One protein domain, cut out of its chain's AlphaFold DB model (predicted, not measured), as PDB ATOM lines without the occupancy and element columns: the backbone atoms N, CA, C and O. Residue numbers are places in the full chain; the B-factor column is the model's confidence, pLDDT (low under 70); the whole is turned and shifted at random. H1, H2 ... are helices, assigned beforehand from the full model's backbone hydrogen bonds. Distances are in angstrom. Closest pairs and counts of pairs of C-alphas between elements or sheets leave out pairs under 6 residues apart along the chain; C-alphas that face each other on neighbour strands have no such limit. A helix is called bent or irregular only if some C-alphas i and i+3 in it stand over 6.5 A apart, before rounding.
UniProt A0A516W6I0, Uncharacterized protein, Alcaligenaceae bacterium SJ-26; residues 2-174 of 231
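Overview. This is residues 2 to 174 of the 231 residues of an uncharacterized protein of Alcaligenaceae bacterium SJ-26 (UniProt A0A516W6I0). Two long helices, H1 and H6, lie side by side and run the same way, with H4 and H5 packed across H6. The kinked H3 packs near the last residues of H1, and the short H2 lies beyond it at one end of the long axis. The printed part has 173 residues with six named helices, H1 to H6 in that order, and no named strand; its class is all helix. It is compact, with a radius of gyration of the C-alphas of 17.8 A, and spans 64 by 32 by 25 A, only just a rod.

Along the chain. H1, residues 2 to 37, begins at C-alpha 2 (135.455, 151.032, 114.146) and is 52.2 A long. H2 is residues 40 to 46. H3, residues 58 to 77, is 20.2 A long, has a kink of 81 degrees near residue 71 and is irregular, with C-alphas 72 and 75 9.6 A apart. H4, residues 82 to 99, is 26.2 A long. H5, residues 117 to 130, is 20.0 A long. H6, residues 145 to 173, is 42.2 A long and ends at C-alpha 173 (159.767, 176.941, 154.514).

Arrangement. H1 touches H6 at a shallow tilt of 21 degrees, closest at the C-alphas of Phe 22 and Cys 159, 5.6 A. With residues 30 to 37 alone H1 touches H3, closest at C-alphas of Tyr 33 and Ala 62, 5.5 A. H2 touches H3, closest at C-alphas of Tyr 40 and Arg 61, 6.0 A. H4 touches H6 at a steep tilt of 39 degrees, opposite ways, closest at C-alphas of Phe 89 and His 157, 5.2 A. H5 touches H6 with residues 118 to 122 alone, closest at C-alphas of Leu 122 and Ala 158, 6.4 A. H1 and H4 are apart. Every O i to N i+4 pair is within hydrogen-bond range in H1, H2, H4, H5 and H6, and 13 of 16 in H3.

Size, cuts and confidence. The two C-alphas farthest apart, those of Glu 2 and Ser 48, are 65.5 A apart. The printed part has no cut. The links H2 to H3, H4 to H5 and H5 to H6 are long. Mean pLDDT of the printed part is 87.3; residues 2 to 12 and 137 to 148 are under 70.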
ATOM      1  N   GLU A   2     135.447 149.671 113.559       44.78
ATOM      2  CA  GLU A   2     135.455 151.032 114.146       44.78
ATOM      3  C   GLU A   2     135.313 151.073 115.680       44.78
ATOM      4  O   GLU A   2     136.002 151.855 116.330       44.78
ATOM      5  N   GLY A   3     134.514 150.183 116.284       52.38
ATOM      6  CA  GLY A   3     134.336 150.135 117.745       52.38
ATOM      7  C   GLY A   3     135.611 149.818 118.550       52.38
ATOM      8  O   GLY A   3     135.801 150.384 119.623       52.38
ATOM      9  N   ASN A   4     136.517 148.984 118.020       53.44
ATOM     10  CA  ASN A   4     137.786 148.665 118.696       53.44
ATOM     11  C   ASN A   4     138.792 149.817 118.596       53.44
ATOM     12  O   ASN A   4     139.522 150.086 119.544       53.44
ATOM     13  N   ILE A   5     138.820 150.533 117.468       59.66
ATOM     14  CA  ILE A   5     139.744 151.661 117.269       59.66
ATOM     15  C   ILE A   5     139.387 152.821 118.214       59.66
ATOM     16  O   ILE A   5     140.276 153.391 118.848       59.66
ATOM     17  N   ASP A   6     138.094 153.121 118.374       60.84
ATOM     18  CA  ASP A   6     137.614 154.144 119.315       60.84
ATOM     19  C   ASP A   6     137.888 153.757 120.786       60.84
ATOM     20  O   ASP A   6     138.333 154.584 121.589       60.84
ATOM     21  N   ALA A   7     137.724 152.477 121.142       57.72
ATOM     22  CA  ALA A   7     138.057 151.965 122.475       57.72
ATOM     23  C   ALA A   7     139.564 152.058 122.790       57.72
ATOM     24  O   ALA A   7     139.943 152.522 123.873       57.72
ATOM     25  N   HIS A   8     140.432 151.704 121.834       58.56
ATOM     26  CA  HIS A   8     141.883 151.877 121.954       58.56
ATOM     27  C   HIS A   8     142.263 153.352 122.132       58.56
ATOM     28  O   HIS A   8     143.006 153.689 123.058       58.56
ATOM     29  N   GLY A   9     141.708 154.244 121.304       59.62
ATOM     30  CA  GLY A   9     141.952 155.684 121.393       59.62
ATOM     31  C   GLY A   9     141.598 156.257 122.768       59.62
ATOM     32  O   GLY A   9     142.404 156.964 123.379       59.62
ATOM     33  N   LYS A  10     140.436 155.888 123.320       66.38
ATOM     34  CA  LYS A  10     139.992 156.323 124.657       66.38
ATOM     35  C   LYS A  10     140.887 155.799 125.785       66.38
ATOM     36  O   LYS A  10     141.213 156.555 126.706       66.38
ATOM     37  N   HIS A  11     141.315 154.536 125.720       62.31
ATOM     38  CA  HIS A  11     142.202 153.924 126.721       62.31
ATOM     39  C   HIS A  11     143.558 154.629 126.788       62.31
ATOM     40  O   HIS A  11     143.964 155.096 127.858       62.31
ATOM     41  N   TYR A  12     144.226 154.785 125.644       67.62
ATOM     42  CA  TYR A  12     145.521 155.461 125.589       67.62
ATOM     43  C   TYR A  12     145.409 156.944 125.945       67.62
ATOM     44  O   TYR A  12     146.278 157.462 126.644       67.62
ATOM     45  N   THR A  13     144.306 157.608 125.588       73.25
ATOM     46  CA  THR A  13     144.038 158.996 126.001       73.25
ATOM     47  C   THR A  13     143.968 159.134 127.521       73.25
ATOM     48  O   THR A  13     144.537 160.070 128.088       73.25
ATOM     49  N   LYS A  14     143.313 158.199 128.221       73.31
ATOM     50  CA  LYS A  14     143.197 158.234 129.688       73.31
ATOM     51  C   LYS A  14     144.555 158.053 130.377       73.31
ATOM     52  O   LYS A  14     144.856 158.800 131.311       73.31
ATOM     53  N   HIS A  15     145.367 157.108 129.902       76.62
ATOM     54  CA  HIS A  15     146.737 156.886 130.385       76.62
ATOM     55  C   HIS A  15     147.641 158.078 130.105       76.62
ATOM     56  O   HIS A  15     148.249 158.614 131.029       76.62
ATOM     57  N   ALA A  16     147.661 158.555 128.859       79.19
ATOM     58  CA  ALA A  16     148.440 159.718 128.455       79.19
ATOM     59  C   ALA A  16     148.055 160.959 129.269       79.19
ATOM     60  O   ALA A  16     148.928 161.686 129.734       79.19
ATOM     61  N   THR A  17     146.761 161.168 129.531       84.06
ATOM     62  CA  THR A  17     146.283 162.273 130.377       84.06
ATOM     63  C   THR A  17     146.791 162.142 131.813       84.06
ATOM     64  O   THR A  17     147.265 163.122 132.389       84.06
ATOM     65  N   ALA A  18     146.699 160.952 132.415       85.44
ATOM     66  CA  ALA A  18     147.163 160.721 133.782       85.44
ATOM     67  C   ALA A  18     148.685 160.892 133.907       85.44
ATOM     68  O   ALA A  18     149.146 161.570 134.824       85.44
ATOM     69  N   LEU A  19     149.447 160.349 132.954       88.25
ATOM     70  CA  LEU A  19     150.899 160.495 132.879       88.25
ATOM     71  C   LEU A  19     151.321 161.947 132.669       88.25
ATOM     72  O   LEU A  19     152.183 162.436 133.389       88.25
ATOM     73  N   THR A  20     150.679 162.663 131.747       88.50
ATOM     74  CA  THR A  20     150.979 164.080 131.485       88.50
ATOM     75  C   THR A  20     150.739 164.926 132.731       88.50
ATOM     76  O   THR A  20     151.591 165.730 133.110       88.50
ATOM     77  N   ARG A  21     149.615 164.707 133.430       89.81
ATOM     78  CA  ARG A  21     149.336 165.371 134.713       89.81
ATOM     79  C   ARG A  21     150.395 165.042 135.758       89.81
ATOM     80  O   ARG A  21     150.867 165.949 136.436       89.81
ATOM     81  N   PHE A  22     150.782 163.773 135.871       94.06
ATOM     82  CA  PHE A  22     151.820 163.345 136.801       94.06
ATOM     83  C   PHE A  22     153.166 164.016 136.511       94.06
ATOM     84  O   PHE A  22     153.753 164.594 137.420       94.06
ATOM     85  N   VAL A  23     153.610 164.033 135.252       93.81
ATOM     86  CA  VAL A  23     154.846 164.713 134.835       93.81
ATOM     87  C   VAL A  23     154.793 166.205 135.169       93.81
ATOM     88  O   VAL A  23     155.741 166.734 135.746       93.81
ATOM     89  N   PHE A  24     153.676 166.877 134.878       93.44
ATOM     90  CA  PHE A  24     153.502 168.297 135.192       93.44
ATOM     91  C   PHE A  24     153.587 168.572 136.700       93.44
ATOM     92  O   PHE A  24     154.316 169.464 137.134       93.44
ATOM     93  N   VAL A  25     152.896 167.771 137.515       93.81
ATOM     94  CA  VAL A  25     152.934 167.897 138.978       93.81
ATOM     95  C   VAL A  25     154.330 167.585 139.529       93.81
ATOM     96  O   VAL A  25     154.795 168.285 140.425       93.81
ATOM     97  N   CYS A  26     155.032 166.588 138.985       95.31
ATOM     98  CA  CYS A  26     156.413 166.288 139.361       95.31
ATOM     99  C   CYS A  26     157.369 167.441 139.051       95.31
ATOM    100  O   CYS A  26     158.264 167.698 139.851       95.31
ATOM    101  N   ASN A  27     157.180 168.149 137.936       94.25
ATOM    102  CA  ASN A  27     157.976 169.338 137.636       94.25
ATOM    103  C   ASN A  27     157.737 170.437 138.679       94.25
ATOM    104  O   ASN A  27     158.697 170.979 139.215       94.25
ATOM    105  N   GLY A  28     156.475 170.701 139.038       95.00
ATOM    106  CA  GLY A  28     156.152 171.648 140.113       95.00
ATOM    107  C   GLY A  28     156.740 171.241 141.470       95.00
ATOM    108  O   GLY A  28     157.264 172.078 142.202       95.00
ATOM    109  N   LEU A  29     156.720 169.945 141.787       96.75
ATOM    110  CA  LEU A  29     157.336 169.407 142.998       96.75
ATOM    111  C   LEU A  29     158.869 169.555 142.988       96.75
ATOM    112  O   LEU A  29     159.455 169.848 144.026       96.75
ATOM    113  N   GLU A  30     159.519 169.399 141.833       96.56
ATOM    114  CA  GLU A  30     160.962 169.624 141.699       96.56
ATOM    115  C   GLU A  30     161.325 171.098 141.934       96.56
ATOM    116  O   GLU A  30     162.305 171.375 142.625       96.56
ATOM    117  N   GLU A  31     160.510 172.049 141.460       96.81
ATOM    118  CA  GLU A  31     160.694 173.466 141.811       96.81
ATOM    119  C   GLU A  31     160.513 173.713 143.312       96.81
ATOM    120  O   GLU A  31     161.296 174.448 143.915       96.81
ATOM    121  N   ALA A  32     159.542 173.053 143.951       96.31
ATOM    122  CA  ALA A  32     159.374 173.131 145.401       96.31
ATOM    123  C   ALA A  32     160.606 172.587 146.152       96.31
ATOM    124  O   ALA A  32     161.000 173.142 147.177       96.31
ATOM    125  N   TYR A  33     161.271 171.547 145.637       97.56
ATOM    126  CA  TYR A  33     162.539 171.081 146.202       97.56
ATOM    127  C   TYR A  33     163.662 172.103 146.035       97.56
ATOM    128  O   TYR A  33     164.410 172.337 146.984       97.56
ATOM    129  N   ARG A  34     163.788 172.727 144.855       96.62
ATOM    130  CA  ARG A  34     164.802 173.767 144.611       96.62
ATOM    131  C   ARG A  34     164.583 174.993 145.488       96.62
ATOM    132  O   ARG A  34     165.551 175.540 146.007       96.62
ATOM    133  N   PHE A  35     163.325 175.365 145.713       95.38
ATOM    134  CA  PHE A  35     162.945 176.461 146.601       95.38
ATOM    135  C   PHE A  35     163.551 176.305 148.006       95.38
ATOM    136  O   PHE A  35     164.084 177.267 148.556       95.38
ATOM    137  N   VAL A  36     163.560 175.087 148.559       96.19
ATOM    138  CA  VAL A  36     164.098 174.818 149.907       96.19
ATOM    139  C   VAL A  36     165.546 174.327 149.932       96.19
ATOM    140  O   VAL A  36     166.099 174.138 151.013       96.19
ATOM    141  N   ASP A  37     166.189 174.126 148.778       96.50
ATOM    142  CA  ASP A  37     167.508 173.476 148.682       96.50
ATOM    143  C   ASP A  37     168.586 174.194 149.509       96.50
ATOM    144  O   ASP A  37     169.398 173.558 150.185       96.50
ATOM    145  N   HIS A  38     168.534 175.528 149.530       95.06
ATOM    146  CA  HIS A  38     169.464 176.383 150.266       95.06
ATOM    147  C   HIS A  38     169.455 176.139 151.788       95.06
ATOM    148  O   HIS A  38     170.457 176.390 152.459       95.06
ATOM    149  N   LEU A  39     168.364 175.596 152.339       96.44
ATOM    150  CA  LEU A  39     168.220 175.312 153.770       96.44
ATOM    151  C   LEU A  39     168.943 174.029 154.201       96.44
ATOM    152  O   LEU A  39     169.203 173.829 155.390       96.44
ATOM    153  N   TYR A  40     169.310 173.163 153.254       97.06
ATOM    154  CA  TYR A  40     169.989 171.907 153.563       97.06
ATOM    155  C   TYR A  40     171.404 172.115 154.104       97.06
ATOM    156  O   TYR A  40     171.818 171.406 155.019       97.06
ATOM    157  N   GLY A  41     172.148 173.088 153.568       94.69
ATOM    158  CA  GLY A  41     173.512 173.393 154.009       94.69
ATOM    159  C   GLY A  41     173.587 173.660 155.521       94.69
ATOM    160  O   GLY A  41     174.263 172.900 156.222       94.69
ATOM    161  N   PRO A  42     172.842 174.656 156.039       95.44
ATOM    162  CA  PRO A  42     172.749 174.933 157.472       95.44
ATOM    163  C   PRO A  42     172.325 173.719 158.307       95.44
ATOM    164  O   PRO A  42     172.978 173.405 159.303       95.44
ATOM    165  N   LEU A  43     171.289 172.988 157.876       95.19
ATOM    166  CA  LEU A  43     170.815 171.795 158.585       95.19
ATOM    167  C   LEU A  43     171.896 170.706 158.657       95.19
ATOM    168  O   LEU A  43     172.114 170.104 159.707       95.19
ATOM    169  N   SER A  44     172.593 170.451 157.548       94.94
ATOM    170  CA  SER A  44     173.640 169.429 157.477       94.94
ATOM    171  C   SER A  44     174.831 169.756 158.378       94.94
ATOM    172  O   SER A  44     175.389 168.850 158.998       94.94
ATOM    173  N   ALA A  45     175.174 171.042 158.508       93.75
ATOM    174  CA  ALA A  45     176.204 171.513 159.425       93.75
ATOM    175  C   ALA A  45     175.762 171.346 160.885       93.75
ATOM    176  O   ALA A  45     176.510 170.796 161.690       93.75
ATOM    177  N   GLN A  46     174.521 171.728 161.208       93.88
ATOM    178  CA  GLN A  46     173.943 171.551 162.542       93.88
ATOM    179  C   GLN A  46     173.899 170.073 162.962       93.88
ATOM    180  O   GLN A  46     174.253 169.741 164.091       93.88
ATOM    181  N   LYS A  47     173.520 169.169 162.049       92.56
ATOM    182  CA  LYS A  47     173.496 167.714 162.286       92.56
ATOM    183  C   LYS A  47     174.873 167.043 162.132       92.56
ATOM    184  O   LYS A  47     174.951 165.819 162.178       92.56
ATOM    185  N   SER A  48     175.958 167.809 161.955       93.25
ATOM    186  CA  SER A  48     177.331 167.296 161.783       93.25
ATOM    187  C   SER A  48     177.456 166.195 160.715       93.25
ATOM    188  O   SER A  48     178.186 165.215 160.878       93.25
ATOM    189  N   ILE A  49     176.729 166.331 159.600       91.12
ATOM    190  CA  ILE A  49     176.729 165.328 158.531       91.12
ATOM    191  C   ILE A  49     178.081 165.349 157.813       91.12
ATOM    192  O   ILE A  49     178.513 166.366 157.271       91.12
ATOM    193  N   SER A  50     178.748 164.194 157.762       90.00
ATOM    194  CA  SER A  50     180.024 164.072 157.049       90.00
ATOM    195  C   SER A  50     179.875 164.345 155.546       90.00
ATOM    196  O   SER A  50     178.881 163.955 154.931       90.00
ATOM    197  N   LYS A  51     180.908 164.934 154.920       88.19
ATOM    198  CA  LYS A  51     180.905 165.286 153.483       88.19
ATOM    199  C   LYS A  51     180.503 164.127 152.560       88.19
ATOM    200  O   LYS A  51     179.794 164.345 151.585       88.19
ATOM    201  N   LYS A  52     180.920 162.895 152.880       89.50
ATOM    202  CA  LYS A  52     180.595 161.685 152.101       89.50
ATOM    203  C   LYS A  52     179.108 161.307 152.132       89.50
ATOM    204  O   LYS A  52     178.638 160.653 151.208       89.50
ATOM    205  N   ASN A  53     178.384 161.734 153.167       88.88
ATOM    206  CA  ASN A  53     176.971 161.419 153.382       88.88
ATOM    207  C   ASN A  53     176.040 162.559 152.941       88.88
ATOM    208  O   ASN A  53     174.821 162.438 153.079       88.88
ATOM    209  N   LEU A  54     176.591 163.666 152.426       91.62
ATOM    210  CA  LEU A  54     175.785 164.774 151.931       91.62
ATOM    211  C   LEU A  54     174.936 164.320 150.745       91.62
ATOM    212  O   LEU A  54     175.417 163.713 149.783       91.62
ATOM    213  N   LYS A  55     173.647 164.644 150.813       92.69
ATOM    214  CA  LYS A  55     172.696 164.316 149.760       92.69
ATOM    215  C   LYS A  55     172.984 165.194 148.532       92.69
ATOM    216  O   LYS A  55     173.200 166.403 148.643       92.69
ATOM    217  N   ARG A  56     173.035 164.570 147.352       89.81
ATOM    218  CA  ARG A  56     173.536 165.212 146.120       89.81
ATOM    219  C   ARG A  56     172.481 166.015 145.366       89.81
ATOM    220  O   ARG A  56     172.824 167.034 144.784       89.81
ATOM    221  N   THR A  57     171.233 165.558 145.367       92.62
ATOM    222  CA  THR A  57     170.145 166.169 144.591       92.62
ATOM    223  C   THR A  57     169.177 166.927 145.490       92.62
ATOM    224  O   THR A  57     168.979 166.549 146.648       92.62
ATOM    225  N   SER A  58     168.530 167.959 144.943       94.44
ATOM    226  CA  SER A  58     167.557 168.775 145.676       94.44
ATOM    227  C   SER A  58     166.400 167.950 146.224       94.44
ATOM    228  O   SER A  58     166.035 168.112 147.382       94.44
ATOM    229  N   SER A  59     165.907 166.962 145.471       94.50
ATOM    230  CA  SER A  59     164.868 166.054 145.970       94.50
ATOM    231  C   SER A  59     165.299 165.220 147.185       94.50
ATOM    232  O   SER A  59     164.507 165.025 148.101       94.50
ATOM    233  N   MET A  60     166.553 164.751 147.254       94.31
ATOM    234  CA  MET A  60     167.053 164.048 148.447       94.31
ATOM    235  C   MET A  60     167.250 164.989 149.637       94.31
ATOM    236  O   MET A  60     166.980 164.606 150.772       94.31
ATOM    237  N   ARG A  61     167.732 166.208 149.387       96.06
ATOM    238  CA  ARG A  61     167.930 167.227 150.424       96.06
ATOM    239  C   ARG A  61     166.600 167.693 151.012       96.06
ATOM    240  O   ARG A  61     166.485 167.807 152.227       96.06
ATOM    241  N   ALA A  62     165.588 167.873 150.163       97.00
ATOM    242  CA  ALA A  62     164.226 168.191 150.568       97.00
ATOM    243  C   ALA A  62     163.612 167.092 151.448       97.00
ATOM    244  O   ALA A  62     162.979 167.416 152.445       97.00
ATOM    245  N   VAL A  63     163.849 165.806 151.146       96.06
ATOM    246  CA  VAL A  63     163.435 164.701 152.035       96.06
ATOM    247  C   VAL A  63     164.054 164.867 153.424       96.06
ATOM    248  O   VAL A  63     163.320 164.876 154.401       96.06
ATOM    249  N   THR A  64     165.365 165.118 153.522       95.50
ATOM    250  CA  THR A  64     166.025 165.337 154.823       95.50
ATOM    251  C   THR A  64     165.484 166.559 155.576       95.50
ATOM    252  O   THR A  64     165.346 166.517 156.796       95.50
ATOM    253  N   LEU A  65     165.167 167.648 154.867       97.12
ATOM    254  CA  LEU A  65     164.542 168.837 155.460       97.12
ATOM    255  C   LEU A  65     163.133 168.538 155.988       97.12
ATOM    256  O   LEU A  65     162.757 169.024 157.052       97.12
ATOM    257  N   LEU A  66     162.358 167.739 155.255       97.19
ATOM    258  CA  LEU A  66     161.020 167.321 155.660       97.19
ATOM    259  C   LEU A  66     161.063 166.342 156.835       97.19
ATOM    260  O   LEU A  66     160.267 166.497 157.753       97.19
ATOM    261  N   ASP A  67     161.997 165.390 156.852       95.62
ATOM    262  CA  ASP A  67     162.199 164.487 157.992       95.62
ATOM    263  C   ASP A  67     162.483 165.288 159.265       95.62
ATOM    264  O   ASP A  67     161.811 165.104 160.275       95.62
ATOM    265  N   ASP A  68     163.399 166.257 159.189       95.94
ATOM    266  CA  ASP A  68     163.703 167.157 160.302       95.94
ATOM    267  C   ASP A  68     162.497 168.017 160.731       95.94
ATOM    268  O   ASP A  68     162.266 168.238 161.922       95.94
ATOM    269  N   LEU A  69     161.694 168.496 159.774       96.56
ATOM    270  CA  LEU A  69     160.453 169.211 160.070       96.56
ATOM    271  C   LEU A  69     159.470 168.316 160.838       96.56
ATOM    272  O   LEU A  69     158.913 168.753 161.847       96.56
ATOM    273  N   PHE A  70     159.262 167.081 160.380       96.25
ATOM    274  CA  PHE A  70     158.371 166.123 161.031       96.25
ATOM    275  C   PHE A  70     158.886 165.697 162.409       96.25
ATOM    276  O   PHE A  70     158.081 165.586 163.329       96.25
ATOM    277  N   GLU A  71     160.200 165.550 162.595       94.81
ATOM    278  CA  GLU A  71     160.816 165.329 163.912       94.81
ATOM    279  C   GLU A  71     160.490 166.477 164.883       94.81
ATOM    280  O   GLU A  71     160.133 166.239 166.037       94.81
ATOM    281  N   ARG A  72     160.559 167.735 164.422       94.69
ATOM    282  CA  ARG A  72     160.345 168.923 165.271       94.69
ATOM    283  C   ARG A  72     158.880 169.276 165.519       94.69
ATOM    284  O   ARG A  72     158.560 169.844 166.562       94.69
ATOM    285  N   LYS A  73     158.003 169.049 164.543       94.06
ATOM    286  CA  LYS A  73     156.599 169.507 164.559       94.06
ATOM    287  C   LYS A  73     155.588 168.369 164.701       94.06
ATOM    288  O   LYS A  73     154.419 168.634 164.996       94.06
ATOM    289  N   GLY A  74     156.005 167.122 164.502       92.69
ATOM    290  CA  GLY A  74     155.126 165.960 164.531       92.69
ATOM    291  C   GLY A  74     153.961 166.091 163.547       92.69
ATOM    292  O   GLY A  74     154.096 166.639 162.453       92.69
ATOM    293  N   VAL A  75     152.784 165.627 163.971       88.62
ATOM    294  CA  VAL A  75     151.554 165.604 163.156       88.62
ATOM    295  C   VAL A  75     151.124 167.005 162.702       88.62
ATOM    296  O   VAL A  75     150.533 167.138 161.635       88.62
ATOM    297  N   SER A  76     151.470 168.062 163.449       89.69
ATOM    298  CA  SER A  76     151.086 169.439 163.102       89.69
ATOM    299  C   SER A  76     151.717 169.951 161.803       89.69
ATOM    300  O   SER A  76     151.191 170.888 161.206       89.69
ATOM    301  N   ALA A  77     152.812 169.336 161.338       92.06
ATOM    302  CA  ALA A  77     153.415 169.681 160.053       92.06
ATOM    303  C   ALA A  77     152.549 169.265 158.854       92.06
ATOM    304  O   ALA A  77     152.669 169.861 157.780       92.06
ATOM    305  N   ALA A  78     151.707 168.244 159.025       91.75
ATOM    306  CA  ALA A  78     150.954 167.631 157.946       91.75
ATOM    307  C   ALA A  78     149.621 168.356 157.668       91.75
ATOM    308  O   ALA A  78     148.937 168.785 158.600       91.75
ATOM    309  N   PRO A  79     149.191 168.428 156.396       90.25
ATOM    310  CA  PRO A  79     147.816 168.742 156.040       90.25
ATOM    311  C   PRO A  79     146.833 167.722 156.633       90.25
ATOM    312  O   PRO A  79     147.198 166.591 156.968       90.25
ATOM    313  N   ARG A  80     145.552 168.097 156.704       87.25
ATOM    314  CA  ARG A  80     144.479 167.173 157.092       87.25
ATOM    315  C   ARG A  80     144.460 165.941 156.171       87.25
ATOM    316  O   ARG A  80     144.760 166.042 154.989       87.25
ATOM    317  N   ASP A  81     144.158 164.771 156.734       88.81
ATOM    318  CA  ASP A  81     144.057 163.485 156.018       88.81
ATOM    319  C   ASP A  81     145.319 163.079 155.215       88.81
ATOM    320  O   ASP A  81     145.289 162.150 154.402       88.81
ATOM    321  N   PHE A  82     146.462 163.727 155.477       93.12
ATOM    322  CA  PHE A  82     147.731 163.494 154.784       93.12
ATOM    323  C   PHE A  82     148.166 162.030 154.830       93.12
ATOM    324  O   PHE A  82     148.539 161.452 153.806       93.12
ATOM    325  N   GLU A  83     148.087 161.417 156.009       94.06
ATOM    326  CA  GLU A  83     148.507 160.035 156.200       94.06
ATOM    327  C   GLU A  83     147.629 159.071 155.395       94.06
ATOM    328  O   GLU A  83     148.147 158.175 154.736       94.06
ATOM    329  N   HIS A  84     146.312 159.295 155.363       92.81
ATOM    330  CA  HIS A  84     145.388 158.490 154.564       92.81
ATOM    331  C   HIS A  84     145.725 158.574 153.068       92.81
ATOM    332  O   HIS A  84     145.808 157.553 152.384       92.81
ATOM    333  N   HIS A  85     145.996 159.779 152.556       93.19
ATOM    334  CA  HIS A  85     146.416 159.957 151.167       93.19
ATOM    335  C   HIS A  85     147.754 159.276 150.855       93.19
ATOM    336  O   HIS A  85     147.877 158.649 149.799       93.19
ATOM    337  N   CYS A  86     148.720 159.343 151.774       96.31
ATOM    338  CA  CYS A  86     149.996 158.647 151.640       96.31
ATOM    339  C   CYS A  86     149.819 157.125 151.653       96.31
ATOM    340  O   CYS A  86     150.346 156.457 150.768       96.31
ATOM    341  N   ARG A  87     149.040 156.574 152.596       96.00
ATOM    342  CA  ARG A  87     148.782 155.128 152.698       96.00
ATOM    343  C   ARG A  87     148.111 154.578 151.441       96.00
ATOM    344  O   ARG A  87     148.548 153.546 150.941       96.00
ATOM    345  N   ASN A  88     147.120 155.283 150.888       93.62
ATOM    346  CA  ASN A  88     146.473 154.864 149.640       93.62
ATOM    347  C   ASN A  88     147.483 154.801 148.486       93.62
ATOM    348  O   ASN A  88     147.528 153.807 147.765       93.62
ATOM    349  N   PHE A  89     148.324 155.829 148.330       96.62
ATOM    350  CA  PHE A  89     149.370 155.823 147.306       96.62
ATOM    351  C   PHE A  89     150.369 154.675 147.506       96.62
ATOM    352  O   PHE A  89     150.673 153.970 146.548       96.62
ATOM    353  N   ILE A  90     150.850 154.467 148.736       96.88
ATOM    354  CA  ILE A  90     151.780 153.379 149.068       96.88
ATOM    355  C   ILE A  90     151.167 152.017 148.714       96.88
ATOM    356  O   ILE A  90     151.857 151.179 148.140       96.88
ATOM    357  N   GLY A  91     149.879 151.808 149.009       94.62
ATOM    358  CA  GLY A  91     149.155 150.588 148.648       94.62
ATOM    359  C   GLY A  91     149.195 150.313 147.144       94.62
ATOM    360  O   GLY A  91     149.681 149.262 146.732       94.62
ATOM    361  N   PHE A  92     148.785 151.289 146.329       93.88
ATOM    362  CA  PHE A  92     148.840 151.165 144.868       93.88
ATOM    363  C   PHE A  92     150.268 150.991 144.336       93.88
ATOM    364  O   PHE A  92     150.492 150.201 143.425       93.88
ATOM    365  N   PHE A  93     151.252 151.687 144.912       94.81
ATOM    366  CA  PHE A  93     152.645 151.552 144.490       94.81
ATOM    367  C   PHE A  93     153.214 150.160 144.795       94.81
ATOM    368  O   PHE A  93     154.002 149.631 144.016       94.81
ATOM    369  N   ASN A  94     152.812 149.548 145.910       93.25
ATOM    370  CA  ASN A  94     153.224 148.187 146.246       93.25
ATOM    371  C   ASN A  94     152.618 147.150 145.293       93.25
ATOM    372  O   ASN A  94     153.337 146.236 144.897       93.25
ATOM    373  N   LEU A  95     151.351 147.311 144.892       90.06
ATOM    374  CA  LEU A  95     150.731 146.472 143.855       90.06
ATOM    375  C   LEU A  95     151.493 146.603 142.533       90.06
ATOM    376  O   LEU A  95     152.030 145.618 142.034       90.06
ATOM    377  N   TYR A  96     151.700 147.842 142.074       90.12
ATOM    378  CA  TYR A  96     152.512 148.152 140.895       90.12
ATOM    379  C   TYR A  96     153.901 147.493 140.941       90.12
ATOM    380  O   TYR A  96     154.363 146.907 139.960       90.12
ATOM    381  N   LYS A  97     154.579 147.568 142.091       90.56
ATOM    382  CA  LYS A  97     155.899 146.964 142.289       90.56
ATOM    383  C   LYS A  97     155.869 145.447 142.096       90.56
ATOM    384  O   LYS A  97     156.785 144.917 141.473       90.56
ATOM    385  N   ILE A  98     154.867 144.772 142.662       88.44
ATOM    386  CA  ILE A  98     154.718 143.313 142.599       88.44
ATOM    387  C   ILE A  98     154.389 142.879 141.169       88.44
ATOM    388  O   ILE A  98     155.068 142.014 140.626       88.44
ATOM    389  N   GLU A  99     153.401 143.513 140.543       86.81
ATOM    390  CA  GLU A  99     152.892 143.119 139.224       86.81
ATOM    391  C   GLU A  99     153.886 143.393 138.094       86.81
ATOM    392  O   GLU A  99     154.001 142.615 137.149       86.81
ATOM    393  N   HIS A 100     154.649 144.481 138.203       84.56
ATOM    394  CA  HIS A 100     155.560 144.920 137.146       84.56
ATOM    395  C   HIS A 100     157.041 144.741 137.492       84.56
ATOM    396  O   HIS A 100     157.898 145.237 136.761       84.56
ATOM    397  N   ASN A 101     157.359 144.045 138.592       84.44
ATOM    398  CA  ASN A 101     158.727 143.833 139.079       84.44
ATOM    399  C   ASN A 101     159.549 145.137 139.147       84.44
ATOM    400  O   ASN A 101     160.739 145.171 138.820       84.44
ATOM    401  N   ALA A 102     158.907 146.239 139.546       87.00
ATOM    402  CA  ALA A 102     159.522 147.559 139.501       87.00
ATOM    403  C   ALA A 102     160.640 147.689 140.551       87.00
ATOM    404  O   ALA A 102     160.448 147.447 141.746       87.00
ATOM    405  N   THR A 103     161.828 148.119 140.124       88.06
ATOM    406  CA  THR A 103     162.984 148.277 141.017       88.06
ATOM    407  C   THR A 103     162.898 149.573 141.816       88.06
ATOM    408  O   THR A 103     162.735 150.645 141.235       88.06
ATOM    409  N   ILE A 104     163.088 149.506 143.133       88.44
ATOM    410  CA  ILE A 104     163.192 150.686 144.003       88.44
ATOM    411  C   ILE A 104     164.667 150.935 144.318       88.44
ATOM    412  O   ILE A 104     165.379 150.012 144.709       88.44
ATOM    413  N   GLY A 105     165.116 152.179 144.179       85.56
ATOM    414  CA  GLY A 105     166.470 152.602 144.521       85.56
ATOM    415  C   GLY A 105     166.492 153.760 145.517       85.56
ATOM    416  O   GLY A 105     165.578 154.586 145.569       85.56
ATOM    417  N   GLY A 106     167.581 153.841 146.287       81.81
ATOM    418  CA  GLY A 106     167.918 155.024 147.086       81.81
ATOM    419  C   GLY A 106     166.961 155.335 148.239       81.81
ATOM    420  O   GLY A 106     166.798 156.513 148.561       81.81
ATOM    421  N   ILE A 107     166.338 154.304 148.819       88.06
ATOM    422  CA  ILE A 107     165.548 154.386 150.051       88.06
ATOM    423  C   ILE A 107     166.343 153.707 151.170       88.06
ATOM    424  O   ILE A 107     166.779 152.566 151.012       88.06
ATOM    425  N   ASP A 108     166.550 154.429 152.271       84.38
ATOM    426  CA  ASP A 108     167.284 153.940 153.439       84.38
ATOM    427  C   ASP A 108     166.419 152.937 154.244       84.38
ATOM    428  O   ASP A 108     165.190 153.027 154.265       84.38
ATOM    429  N   VAL A 109     167.049 151.967 154.917       82.94
ATOM    430  CA  VAL A 109     166.337 150.950 155.719       82.94
ATOM    431  C   VAL A 109     165.555 151.618 156.854       82.94
ATOM    432  O   VAL A 109     166.112 152.416 157.606       82.94
ATOM    433  N   GLY A 110     164.277 151.263 157.012       85.75
ATOM    434  CA  GLY A 110     163.405 151.826 158.046       85.75
ATOM    435  C   GLY A 110     162.711 153.126 157.637       85.75
ATOM    436  O   GLY A 110     161.895 153.641 158.409       85.75
ATOM    437  N   ALA A 111     162.978 153.633 156.428       89.44
ATOM    438  CA  ALA A 111     162.278 154.784 155.874       89.44
ATOM    439  C   ALA A 111     160.766 154.552 155.760       89.44
ATOM    440  O   ALA A 111     160.025 155.525 155.759       89.44
ATOM    441  N   GLU A 112     160.283 153.301 155.737       90.69
ATOM    442  CA  GLU A 112     158.852 152.971 155.654       90.69
ATOM    443  C   GLU A 112     158.032 153.534 156.822       90.69
ATOM    444  O   GLU A 112     156.820 153.708 156.709       90.69
ATOM    445  N   LYS A 113     158.692 153.819 157.951       90.31
ATOM    446  CA  LYS A 113     158.069 154.403 159.146       90.31
ATOM    447  C   LYS A 113     158.037 155.930 159.115       90.31
ATOM    448  O   LYS A 113     157.378 156.537 159.956       90.31
ATOM    449  N   GLN A 114     158.771 156.559 158.198       92.62
ATOM    450  CA  GLN A 114     158.858 158.011 158.118       92.62
ATOM    451  C   GLN A 114     157.684 158.582 157.317       92.62
ATOM    452  O   GLN A 114     157.312 158.017 156.285       92.62
ATOM    453  N   PRO A 115     157.141 159.749 157.711       93.25
ATOM    454  CA  PRO A 115     156.103 160.422 156.936       93.25
ATOM    455  C   PRO A 115     156.509 160.655 155.479       93.25
ATOM    456  O   PRO A 115     155.664 160.531 154.600       93.25
ATOM    457  N   THR A 116     157.799 160.906 155.217       95.88
ATOM    458  CA  THR A 116     158.374 161.157 153.886       95.88
ATOM    459  C   THR A 116     158.493 159.916 152.998       95.88
ATOM    460  O   THR A 116     158.853 160.049 151.826       95.88
ATOM    461  N   TYR A 117     158.165 158.714 153.486       97.00
ATOM    462  CA  TYR A 117     158.281 157.477 152.708       97.00
ATOM    463  C   TYR A 117     157.536 157.550 151.371       97.00
ATOM    464  O   TYR A 117     158.090 157.244 150.314       97.00
ATOM    465  N   ALA A 118     156.300 158.058 151.397       97.12
ATOM    466  CA  ALA A 118     155.498 158.249 150.194       97.12
ATOM    467  C   ALA A 118     156.182 159.192 149.184       97.12
ATOM    468  O   ALA A 118     156.095 158.969 147.978       97.12
ATOM    469  N   LEU A 119     156.917 160.208 149.650       96.94
ATOM    470  CA  LEU A 119     157.695 161.094 148.779       96.94
ATOM    471  C   LEU A 119     158.860 160.359 148.109       96.94
ATOM    472  O   LEU A 119     159.149 160.583 146.935       96.94
ATOM    473  N   GLN A 120     159.526 159.464 148.839       96.12
ATOM    474  CA  GLN A 120     160.623 158.659 148.303       96.12
ATOM    475  C   GLN A 120     160.131 157.658 147.244       96.12
ATOM    476  O   GLN A 120     160.782 157.491 146.207       96.12
ATOM    477  N   LEU A 121     158.954 157.057 147.444       96.75
ATOM    478  CA  LEU A 121     158.297 156.235 146.423       96.75
ATOM    479  C   LEU A 121     157.889 157.062 145.202       96.75
ATOM    480  O   LEU A 121     158.107 156.635 144.074       96.75
ATOM    481  N   LEU A 122     157.377 158.280 145.402       96.69
ATOM    482  CA  LEU A 122     157.030 159.182 144.301       96.69
ATOM    483  C   LEU A 122     158.253 159.547 143.449       96.69
ATOM    484  O   LEU A 122     158.168 159.564 142.222       96.69
ATOM    485  N   ARG A 123     159.412 159.768 144.080       94.81
ATOM    486  CA  ARG A 123     160.688 159.972 143.374       94.81
ATOM    487  C   ARG A 123     161.080 158.748 142.539       94.81
ATOM    488  O   ARG A 123     161.526 158.911 141.405       94.81
ATOM    489  N   ASN A 124     160.883 157.539 143.067       94.94
ATOM    490  CA  ASN A 124     161.105 156.298 142.318       94.94
ATOM    491  C   ASN A 124     160.143 156.175 141.130       94.94
ATOM    492  O   ASN A 124     160.602 155.959 140.012       94.94
ATOM    493  N   LEU A 125     158.846 156.428 141.336       95.69
ATOM    494  CA  LEU A 125     157.843 156.432 140.268       95.69
ATOM    495  C   LEU A 125     158.202 157.418 139.151       95.69
ATOM    496  O   LEU A 125     158.163 157.080 137.970       95.69
ATOM    497  N   ARG A 126     158.605 158.641 139.517       94.69
ATOM    498  CA  ARG A 126     159.064 159.655 138.560       94.69
ATOM    499  C   ARG A 126     160.263 159.162 137.757       94.69
ATOM    500  O   ARG A 126     160.330 159.427 136.561       94.69
ATOM    501  N   ASN A 127     161.206 158.466 138.390       93.19
ATOM    502  CA  ASN A 127     162.356 157.900 137.689       93.19
ATOM    503  C   ASN A 127     161.935 156.794 136.716       93.19
ATOM    504  O   ASN A 127     162.417 156.792 135.590       93.19
ATOM    505  N   HIS A 128     160.999 155.916 137.092       93.00
ATOM    506  CA  HIS A 128     160.462 154.900 136.175       93.00
ATOM    507  C   HIS A 128     159.815 155.528 134.939       93.00
ATOM    508  O   HIS A 128     160.078 155.102 133.816       93.00
ATOM    509  N   VAL A 129     159.024 156.588 135.129       91.88
ATOM    510  CA  VAL A 129     158.422 157.342 134.019       91.88
ATOM    511  C   VAL A 129     159.498 158.010 133.158       91.88
ATOM    512  O   VAL A 129     159.469 157.881 131.938       91.88
ATOM    513  N   ALA A 130     160.479 158.680 133.769       89.25
ATOM    514  CA  ALA A 130     161.540 159.387 133.048       89.25
ATOM    515  C   ALA A 130     162.476 158.454 132.260       89.25
ATOM    516  O   ALA A 130     162.995 158.847 131.218       89.25
ATOM    517  N   HIS A 131     162.691 157.230 132.744       89.75
ATOM    518  CA  HIS A 131     163.494 156.213 132.063       89.75
ATOM    519  C   HIS A 131     162.684 155.359 131.078       89.75
ATOM    520  O   HIS A 131     163.249 154.459 130.462       89.75
ATOM    521  N   GLY A 132     161.382 155.620 130.918       85.69
ATOM    522  CA  GLY A 132     160.521 154.862 130.008       85.69
ATOM    523  C   GLY A 132     160.255 153.421 130.454       85.69
ATOM    524  O   GLY A 132     159.857 152.600 129.637       85.69
ATOM    525  N   THR A 133     160.472 153.099 131.734       86.75
ATOM    526  CA  THR A 133     160.211 151.763 132.300       86.75
ATOM    527  C   THR A 133     158.814 151.648 132.909       86.75
ATOM    528  O   THR A 133     158.436 150.585 133.395       86.75
ATOM    529  N   PHE A 134     158.051 152.744 132.940       86.38
ATOM    530  CA  PHE A 134     156.665 152.728 133.388       86.38
ATOM    531  C   PHE A 134     155.773 152.026 132.347       86.38
ATOM    532  O   PHE A 134     155.787 152.422 131.178       86.38
ATOM    533  N   PRO A 135     154.986 151.009 132.739       82.50
ATOM    534  CA  PRO A 135     154.156 150.255 131.812       82.50
ATOM    535  C   PRO A 135     152.963 151.086 131.333       82.50
ATOM    536  O   PRO A 135     152.263 151.725 132.117       82.50
ATOM    537  N   LEU A 136     152.678 151.019 130.035       73.06
ATOM    538  CA  LEU A 136     151.375 151.393 129.498       73.06
ATOM    539  C   LEU A 136     150.537 150.117 129.493       73.06
ATOM    540  O   LEU A 136     150.768 149.244 128.660       73.06
ATOM    541  N   GLY A 137     149.627 149.975 130.461       66.12
ATOM    542  CA  GLY A 137     148.783 148.782 130.562       66.12
ATOM    543  C   GLY A 137     148.096 148.472 129.221       66.12
ATOM    544  O   GLY A 137     147.686 149.416 128.524       66.12
ATOM    545  N   PRO A 138     147.973 147.189 128.833       61.66
ATOM    546  CA  PRO A 138     147.349 146.821 127.569       61.66
ATOM    547  C   PRO A 138     145.907 147.351 127.510       61.66
ATOM    548  O   PRO A 138     145.275 147.553 128.554       61.66
ATOM    549  N   PRO A 139     145.362 147.624 126.310       55.47
ATOM    550  CA  PRO A 139     143.935 147.885 126.158       55.47
ATOM    551  C   PRO A 139     143.118 146.752 126.781       55.47
ATOM    552  O   PRO A 139     143.579 145.611 126.801       55.47
ATOM    553  N   ALA A 140     141.898 147.053 127.232       56.66
ATOM    554  CA  ALA A 140     141.006 146.078 127.874       56.66
ATOM    555  C   ALA A 140     140.772 144.794 127.046       56.66
ATOM    556  O   ALA A 140     140.407 143.766 127.602       56.66
ATOM    557  N   ASP A 141     141.010 144.853 125.733       51.50
ATOM    558  CA  ASP A 141     140.850 143.732 124.805       51.50
ATOM    559  C   ASP A 141     142.052 142.760 124.786       51.50
ATOM    560  O   ASP A 141     141.939 141.663 124.246       51.50
ATOM    561  N   TYR A 142     143.204 143.143 125.356       52.00
ATOM    562  CA  TYR A 142     144.467 142.378 125.325       52.00
ATOM    563  C   TYR A 142     145.048 142.078 126.719       52.00
ATOM    564  O   TYR A 142     146.098 141.447 126.830       52.00
ATOM    565  N   GLY A 143     144.379 142.521 127.783       54.25
ATOM    566  CA  GLY A 143     144.725 142.255 129.179       54.25
ATOM    567  C   GLY A 143     143.600 142.694 130.115       54.25
ATOM    568  O   GLY A 143     142.627 143.312 129.679       54.25
ATOM    569  N   GLY A 144     143.710 142.362 131.403       53.09
ATOM    570  CA  GLY A 144     142.693 142.713 132.390       53.09
ATOM    571  C   GLY A 144     142.472 144.234 132.455       53.09
ATOM    572  O   GLY A 144     143.436 144.991 132.573       53.09
ATOM    573  N   PRO A 145     141.224 144.737 132.407       52.38
ATOM    574  CA  PRO A 145     140.938 146.168 132.544       52.38
ATOM    575  C   PRO A 145     141.307 146.740 133.926       52.38
ATOM    576  O   PRO A 145     141.189 147.952 134.128       52.38
ATOM    577  N   GLU A 146     141.694 145.889 134.874       58.19
ATOM    578  CA  GLU A 146     142.014 146.224 136.261       58.19
ATOM    579  C   GLU A 146     143.413 146.845 136.362       58.19
ATOM    580  O   GLU A 146     143.497 148.011 136.746       58.19
ATOM    581  N   ASP A 147     144.453 146.201 135.823       63.00
ATOM    582  CA  ASP A 147     145.848 146.682 135.817       63.00
ATOM    583  C   ASP A 147     145.955 148.118 135.264       63.00
ATOM    584  O   ASP A 147     146.564 149.029 135.830       63.00
ATOM    585  N   SER A 148     145.264 148.371 134.151       69.94
ATOM    586  CA  SER A 148     145.195 149.687 133.509       69.94
ATOM    587  C   SER A 148     144.550 150.756 134.403       69.94
ATOM    588  O   SER A 148     145.006 151.905 134.458       69.94
ATOM    589  N   LYS A 149     143.466 150.406 135.103       79.75
ATOM    590  CA  LYS A 149     142.772 151.333 136.006       79.75
ATOM    591  C   LYS A 149     143.612 151.606 137.245       79.75
ATOM    592  O   LYS A 149     143.651 152.758 137.677       79.75
ATOM    593  N   GLU A 150     144.283 150.594 137.774       83.88
ATOM    594  CA  GLU A 150     145.142 150.703 138.948       83.88
ATOM    595  C   GLU A 150     146.345 151.603 138.694       83.88
ATOM    596  O   GLU A 150     146.587 152.515 139.484       83.88
ATOM    597  N   LEU A 151     147.008 151.480 137.540       87.25
ATOM    598  CA  LEU A 151     148.081 152.395 137.138       87.25
ATOM    599  C   LEU A 151     147.598 153.854 137.070       87.25
ATOM    600  O   LEU A 151     148.245 154.764 137.593       87.25
ATOM    601  N   VAL A 152     146.423 154.098 136.476       87.38
ATOM    602  CA  VAL A 152     145.837 155.450 136.419       87.38
ATOM    603  C   VAL A 152     145.468 155.964 137.813       87.38
ATOM    604  O   VAL A 152     145.673 157.146 138.106       87.38
ATOM    605  N   LEU A 153     144.911 155.115 138.681       89.12
ATOM    606  CA  LEU A 153     144.585 155.470 140.063       89.12
ATOM    607  C   LEU A 153     145.852 155.781 140.862       89.12
ATOM    608  O   LEU A 153     145.900 156.818 141.526       89.12
ATOM    609  N   MET A 154     146.899 154.969 140.725       93.06
ATOM    610  CA  MET A 154     148.204 155.202 141.333       93.06
ATOM    611  C   MET A 154     148.759 156.569 140.932       93.06
ATOM    612  O   MET A 154     149.121 157.353 141.807       93.06
ATOM    613  N   LEU A 155     148.763 156.901 139.635       93.25
ATOM    614  CA  LEU A 155     149.228 158.204 139.142       93.25
ATOM    615  C   LEU A 155     148.413 159.367 139.728       93.25
ATOM    616  O   LEU A 155     148.979 160.396 140.102       93.25
ATOM    617  N   ARG A 156     147.089 159.214 139.873       91.25
ATOM    618  CA  ARG A 156     146.229 160.224 140.520       91.25
ATOM    619  C   ARG A 156     146.565 160.399 142.000       91.25
ATOM    620  O   ARG A 156     146.659 161.534 142.471       91.25
ATOM    621  N   HIS A 157     146.760 159.300 142.724       93.88
ATOM    622  CA  HIS A 157     147.170 159.338 144.126       93.88
ATOM    623  C   HIS A 157     148.564 159.951 144.285       93.88
ATOM    624  O   HIS A 157     148.746 160.797 145.160       93.88
ATOM    625  N   ALA A 158     149.500 159.634 143.390       95.88
ATOM    626  CA  ALA A 158     150.823 160.244 143.353       95.88
ATOM    627  C   ALA A 158     150.736 161.764 143.147       95.88
ATOM    628  O   ALA A 158     151.349 162.515 143.901       95.88
ATOM    629  N   CYS A 159     149.911 162.239 142.204       94.69
ATOM    630  CA  CYS A 159     149.682 163.676 142.002       94.69
ATOM    631  C   CYS A 159     149.161 164.359 143.274       94.69
ATOM    632  O   CYS A 159     149.637 165.429 143.649       94.69
ATOM    633  N   ARG A 160     148.191 163.736 143.958       93.00
ATOM    634  CA  ARG A 160     147.645 164.273 145.211       93.00
ATOM    635  C   ARG A 160     148.712 164.325 146.303       93.00
ATOM    636  O   ARG A 160     148.845 165.350 146.960       93.00
ATOM    637  N   VAL A 161     149.498 163.263 146.467       95.88
ATOM    638  CA  VAL A 161     150.602 163.215 147.435       95.88
ATOM    639  C   VAL A 161     151.653 164.288 147.129       95.88
ATOM    640  O   VAL A 161     152.030 165.033 148.030       95.88
ATOM    641  N   ALA A 162     152.067 164.450 145.869       96.38
ATOM    642  CA  ALA A 162     152.974 165.524 145.455       96.38
ATOM    643  C   ALA A 162     152.435 166.921 145.803       96.38
ATOM    644  O   ALA A 162     153.176 167.755 146.329       96.38
ATOM    645  N   ALA A 163     151.146 167.172 145.561       93.44
ATOM    646  CA  ALA A 163     150.513 168.439 145.915       93.44
ATOM    647  C   ALA A 163     150.521 168.684 147.434       93.44
ATOM    648  O   ALA A 163     150.809 169.797 147.870       93.44
ATOM    649  N   LEU A 164     150.278 167.653 148.251       94.88
ATOM    650  CA  LEU A 164     150.344 167.756 149.713       94.88
ATOM    651  C   LEU A 164     151.761 168.074 150.204       94.88
ATOM    652  O   LEU A 164     151.931 168.950 151.047       94.88
ATOM    653  N   TYR A 165     152.790 167.429 149.650       96.62
ATOM    654  CA  TYR A 165     154.177 167.776 149.978       96.62
ATOM    655  C   TYR A 165     154.548 169.186 149.536       96.62
ATOM    656  O   TYR A 165     155.236 169.888 150.271       96.62
ATOM    657  N   THR A 166     154.044 169.630 148.386       95.12
ATOM    658  CA  THR A 166     154.210 171.017 147.940       95.12
ATOM    659  C   THR A 166     153.563 171.987 148.935       95.12
ATOM    660  O   THR A 166     154.184 172.978 149.308       95.12
ATOM    661  N   GLN A 167     152.366 171.679 149.453       92.69
ATOM    662  CA  GLN A 167     151.713 172.480 150.500       92.69
ATOM    663  C   GLN A 167     152.540 172.535 151.788       92.69
ATOM    664  O   GLN A 167     152.697 173.614 152.354       92.69
ATOM    665  N   ILE A 168     153.099 171.404 152.233       95.06
ATOM    666  CA  ILE A 168     153.985 171.356 153.408       95.06
ATOM    667  C   ILE A 168     155.208 172.241 153.172       95.06
ATOM    668  O   ILE A 168     155.535 173.076 154.015       95.06
ATOM    669  N   ILE A 169     155.851 172.095 152.011       95.12
ATOM    670  CA  ILE A 169     157.039 172.866 151.650       95.12
ATOM    671  C   ILE A 169     156.737 174.371 151.702       95.12
ATOM    672  O   ILE A 169     157.408 175.125 152.406       95.12
ATOM    673  N   LEU A 170     155.681 174.801 151.010       91.88
ATOM    674  CA  LEU A 170     155.294 176.206 150.950       91.88
ATOM    675  C   LEU A 170     154.839 176.745 152.313       91.88
ATOM    676  O   LEU A 170     155.142 177.886 152.636       91.88
ATOM    677  N   ARG A 171     154.153 175.951 153.144       91.00
ATOM    678  CA  ARG A 171     153.696 176.394 154.473       91.00
ATOM    679  C   ARG A 171     154.850 176.667 155.430       91.00
ATOM    680  O   ARG A 171     154.777 177.628 156.200       91.00
ATOM    681  N   TRP A 172     155.820 175.757 155.462       93.06
ATOM    682  CA  TRP A 172     156.791 175.666 156.555       93.06
ATOM    683  C   TRP A 172     158.142 176.282 156.232       93.06
ATOM    684  O   TRP A 172     158.855 176.667 157.156       93.06
ATOM    685  N   PHE A 173     158.485 176.394 154.949       92.12
ATOM    686  CA  PHE A 173     159.767 176.941 154.514       92.12
ATOM    687  C   PHE A 173     159.634 178.274 153.769       92.12
ATOM    688  O   PHE A 173     160.647 178.895 153.462       92.12
ATOM    689  N   SER A 174     158.411 178.747 153.502       87.00
ATOM    690  CA  SER A 174     158.190 180.108 153.005       87.00
ATOM    691  C   SER A 174     158.157 181.124 154.143       87.00
ATOM    692  O   SER A 174     157.570 180.885 155.198       87.00
TER     693      SER A 174